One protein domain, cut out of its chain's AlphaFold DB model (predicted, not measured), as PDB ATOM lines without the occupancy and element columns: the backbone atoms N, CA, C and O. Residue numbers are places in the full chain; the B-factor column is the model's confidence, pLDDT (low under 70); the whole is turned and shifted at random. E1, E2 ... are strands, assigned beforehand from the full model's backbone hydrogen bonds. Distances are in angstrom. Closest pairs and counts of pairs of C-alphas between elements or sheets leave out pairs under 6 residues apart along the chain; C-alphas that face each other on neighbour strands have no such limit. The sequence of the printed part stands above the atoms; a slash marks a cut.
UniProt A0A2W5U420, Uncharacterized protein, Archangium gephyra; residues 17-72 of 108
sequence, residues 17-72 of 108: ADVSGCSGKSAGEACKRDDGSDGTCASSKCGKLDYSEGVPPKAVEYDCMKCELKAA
ATOM      1  N   ALA A  17     208.981 127.827 199.319       79.38
ATOM      2  CA  ALA A  17     207.635 128.266 199.676       79.38
ATOM      3  C   ALA A  17     206.984 127.345 200.726       79.38
ATOM      4  O   ALA A  17     207.139 126.120 200.689       79.38
ATOM      5  N   ASP A  18     206.239 127.964 201.639       79.69
ATOM      6  CA  ASP A  18     205.421 127.379 202.696       79.69
ATOM      7  C   ASP A  18     206.177 126.575 203.769       79.69
ATOM      8  O   ASP A  18     205.546 125.894 204.575       79.69
ATOM      9  N   VAL A  19     207.513 126.628 203.837       81.50
ATOM     10  CA  VAL A  19     208.281 125.889 204.869       81.50
ATOM     11  C   VAL A  19     208.517 126.695 206.148       81.50
ATOM     12  O   VAL A  19     208.727 126.123 207.218       81.50
ATOM     13  N   SER A  20     208.478 128.026 206.051       82.00
ATOM     14  CA  SER A  20     208.791 128.967 207.135       82.00
ATOM     15  C   SER A  20     207.875 128.757 208.348       82.00
ATOM     16  O   SER A  20     208.347 128.650 209.482       82.00
ATOM     17  N   GLY A  21     206.574 128.586 208.097       82.56
ATOM     18  CA  GLY A  21     205.554 128.337 209.113       82.56
ATOM     19  C   GLY A  21     205.661 126.981 209.814       82.56
ATOM     20  O   GLY A  21     205.023 126.802 210.849       82.56
ATOM     21  N   CYS A  22     206.462 126.050 209.283       86.25
ATOM     22  CA  CYS A  22     206.671 124.704 209.821       86.25
ATOM     23  C   CYS A  22     208.087 124.462 210.359       86.25
ATOM     24  O   CYS A  22     208.404 123.352 210.790       86.25
ATOM     25  N   SER A  23     208.937 125.490 210.379       82.69
ATOM     26  CA  SER A  23     210.284 125.390 210.937       82.69
ATOM     27  C   SER A  23     210.225 125.096 212.440       82.69
ATOM     28  O   SER A  23     209.681 125.880 213.219       82.69
ATOM     29  N   GLY A  24     210.751 123.939 212.849       81.06
ATOM     30  CA  GLY A  24     210.720 123.479 214.242       81.06
ATOM     31  C   GLY A  24     209.368 122.933 214.717       81.06
ATOM     32  O   GLY A  24     209.218 122.677 215.911       81.06
ATOM     33  N   LYS A  25     208.398 122.745 213.814       84.19
ATOM     34  CA  LYS A  25     207.094 122.142 214.116       84.19
ATOM     35  C   LYS A  25     207.026 120.683 213.692       84.19
ATOM     36  O   LYS A  25     207.792 120.234 212.842       84.19
ATOM     37  N   SER A  26     206.093 119.948 214.288       83.62
ATOM     38  CA  SER A  26     205.800 118.562 213.910       83.62
ATOM     39  C   SER A  26     204.673 118.467 212.881       83.62
ATOM     40  O   SER A  26     203.875 119.389 212.712       83.62
ATOM     41  N   ALA A  27     204.577 117.316 212.211       84.38
ATOM     42  CA  ALA A  27     203.459 117.029 211.320       84.38
ATOM     43  C   ALA A  27     202.116 117.136 212.074       84.38
ATOM     44  O   ALA A  27     201.966 116.612 213.176       84.38
ATOM     45  N   GLY A  28     201.142 117.815 211.470       81.75
ATOM     46  CA  GLY A  28     199.818 118.078 212.035       81.75
ATOM     47  C   GLY A  28     199.705 119.360 212.863       81.75
ATOM     48  O   GLY A  28     198.590 119.745 213.214       81.75
ATOM     49  N   GLU A  29     200.808 120.056 213.155       84.44
ATOM     50  CA  GLU A  29     200.737 121.345 213.845       84.44
ATOM     51  C   GLU A  29     200.179 122.456 212.954       84.44
ATOM     52  O   GLU A  29     200.398 122.477 211.744       84.44
ATOM     53  N   ALA A  30     199.477 123.408 213.569       87.75
ATOM     54  CA  ALA A  30     198.969 124.580 212.870       87.75
ATOM     55  C   ALA A  30     200.120 125.498 212.425       87.75
ATOM     56  O   ALA A  30     201.042 125.789 213.195       87.75
ATOM     57  N   CYS A  31     200.030 125.985 211.191       86.62
ATOM     58  CA  CYS A  31     200.992 126.893 210.579       86.62
ATOM     59  C   CYS A  31     200.278 127.970 209.757       86.62
ATOM     60  O   CYS A  31     199.119 127.815 209.367       86.62
ATOM     61  N   LYS A  32     200.986 129.070 209.495       87.31
ATOM     62  CA  LYS A  32     200.565 130.112 208.558       87.31
ATOM     63  C   LYS A  32     201.352 129.924 207.263       87.31
ATOM     64  O   LYS A  32     202.576 129.804 207.321       87.31
ATOM     65  N   ARG A  33     200.660 129.881 206.128       84.44
ATOM     66  CA  ARG A  33     201.276 129.907 204.795       84.44
ATOM     67  C   ARG A  33     201.848 131.286 204.496       84.44
ATOM     68  O   ARG A  33     201.421 132.271 205.103       84.44
ATOM     69  N   ASP A  34     202.738 131.364 203.512       82.69
ATOM     70  CA  ASP A  34     203.303 132.649 203.077       82.69
ATOM     71  C   ASP A  34     202.218 133.574 202.481       82.69
ATOM     72  O   ASP A  34     202.302 134.793 202.600       82.69
ATOM     73  N   ASP A  35     201.128 132.997 201.958       82.00
ATOM     74  CA  ASP A  35     199.930 133.715 201.492       82.00
ATOM     75  C   ASP A  35     199.050 134.270 202.638       82.00
ATOM     76  O   ASP A  35     197.972 134.818 202.403       82.00
ATOM     77  N   GLY A  36     199.438 134.065 203.903       81.19
ATOM     78  CA  GLY A  36     198.665 134.475 205.079       81.19
ATOM     79  C   GLY A  36     197.465 133.576 205.407       81.19
ATOM     80  O   GLY A  36     196.691 133.898 206.308       81.19
ATOM     81  N   SER A  37     197.313 132.442 204.718       83.38
ATOM     82  CA  SER A  37     196.259 131.452 204.982       83.38
ATOM     83  C   SER A  37     196.646 130.487 206.108       83.38
ATOM     84  O   SER A  37     197.819 130.152 206.271       83.38
ATOM     85  N   ASP A  38     195.663 130.022 206.881       86.31
ATOM     86  CA  ASP A  38     195.875 129.016 207.926       86.31
ATOM     87  C   ASP A  38     195.971 127.601 207.330       86.31
ATOM     88  O   ASP A  38     195.197 127.213 206.450       86.31
ATOM     89  N   GLY A  39     196.923 126.820 207.831       88.38
ATOM     90  CA  GLY A  39     197.227 125.481 207.349       88.38
ATOM     91  C   GLY A  39     197.731 124.550 208.447       88.38
ATOM     92  O   GLY A  39     197.705 124.874 209.639       88.38
ATOM     93  N   THR A  40     198.187 123.373 208.033       90.31
ATOM     94  CA  THR A  40     198.824 122.376 208.896       90.31
ATOM     95  C   THR A  40     200.129 121.888 208.291       90.31
ATOM     96  O   THR A  40     200.222 121.702 207.079       90.31
ATOM     97  N   CYS A  41     201.127 121.651 209.137       89.00
ATOM     98  CA  CYS A  41     202.413 121.130 208.704       89.00
ATOM     99  C   CYS A  41     202.273 119.688 208.224       89.00
ATOM    100  O   CYS A  41     201.891 118.806 208.992       89.00
ATOM    101  N   ALA A  42     202.603 119.442 206.964       88.31
ATOM    102  CA  ALA A  42     202.628 118.120 206.359       88.31
ATOM    103  C   ALA A  42     204.038 117.800 205.858       88.31
ATOM    104  O   ALA A  42     204.787 118.685 205.433       88.31
ATOM    105  N   SER A  43     204.413 116.522 205.914       87.50
ATOM    106  CA  SER A  43     205.654 116.047 205.302       87.50
ATOM    107  C   SER A  43     205.515 116.080 203.782       87.50
ATOM    108  O   SER A  43     204.584 115.506 203.225       87.50
ATOM    109  N   SER A  44     206.444 116.758 203.121       86.12
ATOM    110  CA  SER A  44     206.457 116.980 201.680       86.12
ATOM    111  C   SER A  44     207.891 116.907 201.146       86.12
ATOM    112  O   SER A  44     208.851 116.765 201.905       86.12
ATOM    113  N   LYS A  45     208.053 116.997 199.826       86.00
ATOM    114  CA  LYS A  45     209.366 117.069 199.176       86.00
ATOM    115  C   LYS A  45     209.682 118.516 198.795       86.00
ATOM    116  O   LYS A  45     208.826 119.263 198.302       86.00
ATOM    117  N   CYS A  46     210.918 118.928 199.045       85.38
ATOM    118  CA  CYS A  46     211.466 120.217 198.643       85.38
ATOM    119  C   CYS A  46     212.638 119.995 197.694       85.38
ATOM    120  O   CYS A  46     213.420 119.069 197.879       85.38
ATOM    121  N   GLY A  47     212.769 120.854 196.687       85.50
ATOM    122  CA  GLY A  47     213.910 120.841 195.777       85.50
ATOM    123  C   GLY A  47     215.038 121.726 196.295       85.50
ATOM    124  O   GLY A  47     214.791 122.810 196.827       85.50
ATOM    125  N   LYS A  48     216.279 121.278 196.117       85.44
ATOM    126  CA  LYS A  48     217.494 122.080 196.263       85.44
ATOM    127  C   LYS A  48     218.385 121.860 195.046       85.44
ATOM    128  O   LYS A  48     218.434 120.765 194.495       85.44
ATOM    129  N   LEU A  49     219.108 122.896 194.642       87.75
ATOM    130  CA  LEU A  49     220.185 122.765 193.670       87.75
ATOM    131  C   LEU A  49     221.456 122.274 194.377       87.75
ATOM    132  O   LEU A  49     221.953 122.917 195.304       87.75
ATOM    133  N   ASP A  50     221.959 121.120 193.950       86.50
ATOM    134  CA  ASP A  50     223.255 120.584 194.347       86.50
ATOM    135  C   ASP A  50     224.338 121.081 193.382       86.50
ATOM    136  O   ASP A  50     224.291 120.837 192.173       86.50
ATOM    137  N   TYR A  51     225.306 121.808 193.940       87.00
ATOM    138  CA  TYR A  51     226.451 122.379 193.225       87.00
ATOM    139  C   TYR A  51     227.735 121.558 193.434       87.00
ATOM    140  O   TYR A  51     228.814 122.004 193.046       87.00
ATOM    141  N   SER A  52     227.644 120.375 194.053       87.88
ATOM    142  CA  SER A  52     228.806 119.559 194.423       87.88
ATOM    143  C   SER A  52     229.534 119.001 193.194       87.88
ATOM    144  O   SER A  52     230.737 118.762 193.242       87.88
ATOM    145  N   GLU A  53     228.819 118.833 192.076       85.31
ATOM    146  CA  GLU A  53     229.344 118.297 190.810       85.31
ATOM    147  C   GLU A  53     229.651 119.375 189.747       85.31
ATOM    148  O   GLU A  53     230.015 119.043 188.618       85.31
ATOM    149  N   GLY A  54     229.544 120.664 190.089       81.06
ATOM    150  CA  GLY A  54     229.828 121.782 189.181       81.06
ATOM    151  C   GLY A  54     228.588 122.422 188.541       81.06
ATOM    152  O   GLY A  54     227.458 122.222 188.979       81.06
ATOM    153  N   VAL A  55     228.813 123.269 187.530       83.50
ATOM    154  CA  VAL A  55     227.767 124.043 186.834       83.50
ATOM    155  C   VAL A  55     227.474 123.394 185.472       83.50
ATOM    156  O   VAL A  55     228.422 123.165 184.720       83.50
ATOM    157  N   PRO A  56     226.202 123.149 185.094       79.69
ATOM    158  CA  PRO A  56     224.972 123.494 185.814       79.69
ATOM    159  C   PRO A  56     224.675 122.551 186.998       79.69
ATOM    160  O   PRO A  56     224.974 121.361 186.913       79.69
ATOM    161  N   PRO A  57     224.065 123.065 188.086       86.50
ATOM    162  CA  PRO A  57     223.747 122.264 189.264       86.50
ATOM    163  C   PRO A  57     222.672 121.216 188.971       86.50
ATOM    164  O   PRO A  57     221.805 121.414 188.116       86.50
ATOM    165  N   LYS A  58     222.682 120.125 189.739       87.81
ATOM    166  CA  LYS A  58     221.625 119.107 189.684       87.81
ATOM    167  C   LYS A  58     220.504 119.468 190.653       87.81
ATOM    168  O   LYS A  58     220.765 119.861 191.785       87.81
ATOM    169  N   ALA A  59     219.251 119.325 190.233       88.00
ATOM    170  CA  ALA A  59     218.119 119.440 191.148       88.00
ATOM    171  C   ALA A  59     217.990 118.146 191.966       88.00
ATOM    172  O   ALA A  59     217.894 117.061 191.397       88.00
ATOM    173  N   VAL A  60     218.001 118.266 193.293       88.12
ATOM    174  CA  VAL A  60     217.870 117.157 194.242       88.12
ATOM    175  C   VAL A  60     216.679 117.422 195.152       88.12
ATOM    176  O   VAL A  60     216.494 118.534 195.644       88.12
ATOM    177  N   GLU A  61     215.867 116.397 195.392       90.25
ATOM    178  CA  GLU A  61     214.727 116.472 196.302       90.25
ATOM    179  C   GLU A  61     215.102 115.973 197.701       90.25
ATOM    180  O   GLU A  61     215.793 114.965 197.852       90.25
ATOM    181  N   TYR A  62     214.616 116.655 198.735       86.06
ATOM    182  CA  TYR A  62     214.786 116.278 200.136       86.06
ATOM    183  C   TYR A  62     213.455 116.357 200.889       86.06
ATOM    184  O   TYR A  62     212.538 117.082 200.496       86.06
ATOM    185  N   ASP A  63     213.336 115.590 201.971       88.75
ATOM    186  CA  ASP A  63     212.172 115.639 202.853       88.75
ATOM    187  C   ASP A  63     212.139 116.955 203.637       88.75
ATOM    188  O   ASP A  63     213.102 117.327 204.308       88.75
ATOM    189  N   CYS A  64     211.013 117.654 203.558       87.31
ATOM    190  CA  CYS A  64     210.768 118.909 204.252       87.31
ATOM    191  C   CYS A  64     209.353 118.939 204.833       87.31
ATOM    192  O   CYS A  64     208.488 118.146 204.461       87.31
ATOM    193  N   MET A  65     209.095 119.870 205.749       88.75
ATOM    194  CA  MET A  65     207.737 120.140 206.213       88.75
ATOM    195  C   MET A  65     207.208 121.397 205.536       88.75
ATOM    196  O   MET A  65     207.852 122.443 205.590       88.75
ATOM    197  N   LYS A  66     206.040 121.282 204.904       88.38
ATOM    198  CA  LYS A  66     205.337 122.393 204.260       88.38
ATOM    199  C   LYS A  66     204.022 122.663 204.962       88.38
ATOM    200  O   LYS A  66     203.352 121.745 205.435       88.38
ATOM    201  N   CYS A  67     203.653 123.932 204.999       87.50
ATOM    202  CA  CYS A  67     202.361 124.375 205.464       87.50
ATOM    203  C   CYS A  67     201.330 124.170 204.354       87.50
ATOM    204  O   CYS A  67     201.221 124.962 203.416       87.50
ATOM    205  N   GLU A  68     200.569 123.084 204.436       85.69
ATOM    206  CA  GLU A  68     199.489 122.823 203.490       85.69
ATOM    207  C   GLU A  68     198.190 123.433 204.010       85.69
ATOM    208  O   GLU A  68     197.937 123.466 205.217       85.69
ATOM    209  N   LEU A  69     197.358 123.949 203.098       82.88
ATOM    210  CA  LEU A  69     195.996 124.345 203.448       82.88
ATOM    211  C   LEU A  69     195.310 123.157 204.114       82.88
ATOM    212  O   LEU A  69     195.530 122.016 203.717       82.88
ATOM    213  N   LYS A  70     194.477 123.424 205.122       63.34
ATOM    214  CA  LYS A  70     193.745 122.397 205.867       63.34
ATOM    215  C   LYS A  70     192.706 121.707 204.967       63.34
ATOM    216  O   LYS A  70     191.510 121.957 205.067       63.34
ATOM    217  N   ALA A  71     193.173 120.840 204.085       49.69
ATOM    218  CA  ALA A  71     192.417 119.854 203.345       49.69
ATOM    219  C   ALA A  71     193.033 118.498 203.696       49.69
ATOM    220  O   ALA A  71     194.246 118.343 203.767       49.69
ATOM    221  N   ALA A  72     192.171 117.553 204.044       48.06
ATOM    222  CA  ALA A  72     192.542 116.247 204.555       48.06
ATOM    223  C   ALA A  72     193.546 115.497 203.661       48.06
ATOM    224  O   ALA A  72     193.388 115.486 202.445       48.06
TER     225      ALA A  72
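Overview. This is residues 17 to 72 of the 108 residues of an uncharacterized protein of Archangium gephyra (UniProt A0A2W5U420). The picture is one long, twisted hairpin of two strands, E2 and E3, with the short strand E1 beside E2 at one end and the turn of residues 51 to 57 at the other. The unnamed stretch of residues 17 to 29 loops about the end where E1 lies, while the far half of the hairpin is a bare two-stranded arm. The printed part has 56 residues with no named helix and three named strands, E1, E2 and E3 along the chain, and its class is all strand, with 28 residues in the strands. The sheet has the order E1, E2, E3, each strand antiparallel to its neighbour, and forms a meander, in which each strand is the antiparallel neighbour of the one before. The whole is loose, with a radius of gyration of the C-alphas of 13.5 A, and elongated, with spans of 39 by 20 by 20 A.

Arrangement. Start with the inner strand E2, residues 38 to 50, and the edge strand E3, residues 58 to 69, which form an antiparallel hairpin at 172 degrees between their directions. Look near the far end for C-alphas 49 and 59, which face each other at 4.7 A, and farther back for C-alphas 43 and 65, also at 4.7 A. Here the backbone pairs N 44 and O 64, and N 48 and O 60, are within hydrogen-bond range, each at 2.8 A. E2 bends by 72 degrees at residue 42, and E3 bends by 69 degrees at residue 63. Now look at the other edge strand, E1, residues 30 to 32, which forms an antiparallel hairpin with E2. C-alphas 30 and 40 face each other at 4.5 A, and N 39 and O 31 are within hydrogen-bond range at 2.9 A. The closest C-alphas of E1 and E3 are those of Cys 31 and Cys 67, 5.9 A apart.

Along the chain. Find C-alpha 38 at (195.875, 129.016, 207.926); from there E2 runs 31.7 A to C-alpha 50 at (223.255, 120.584, 194.347). E3 returns over 29.6 A from C-alpha 58 to C-alpha 69, at (195.996, 124.345, 203.448). E1 begins at C-alpha 30, at (198.969, 124.580, 212.870), and ends 7.2 A on at C-alpha 32.

Size, cuts and confidence. The two C-alphas farthest apart are those of Gly 54 and Ala 72, at 40.7 A. The printed part, residues 17 to 72, has no cut. The link from E1 to E2 is tight, with five residues, and the link from E2 to E3 is short, with seven. The mean pLDDT of the printed part is 83.6, and residues 70 to 72 are under 70 in this model.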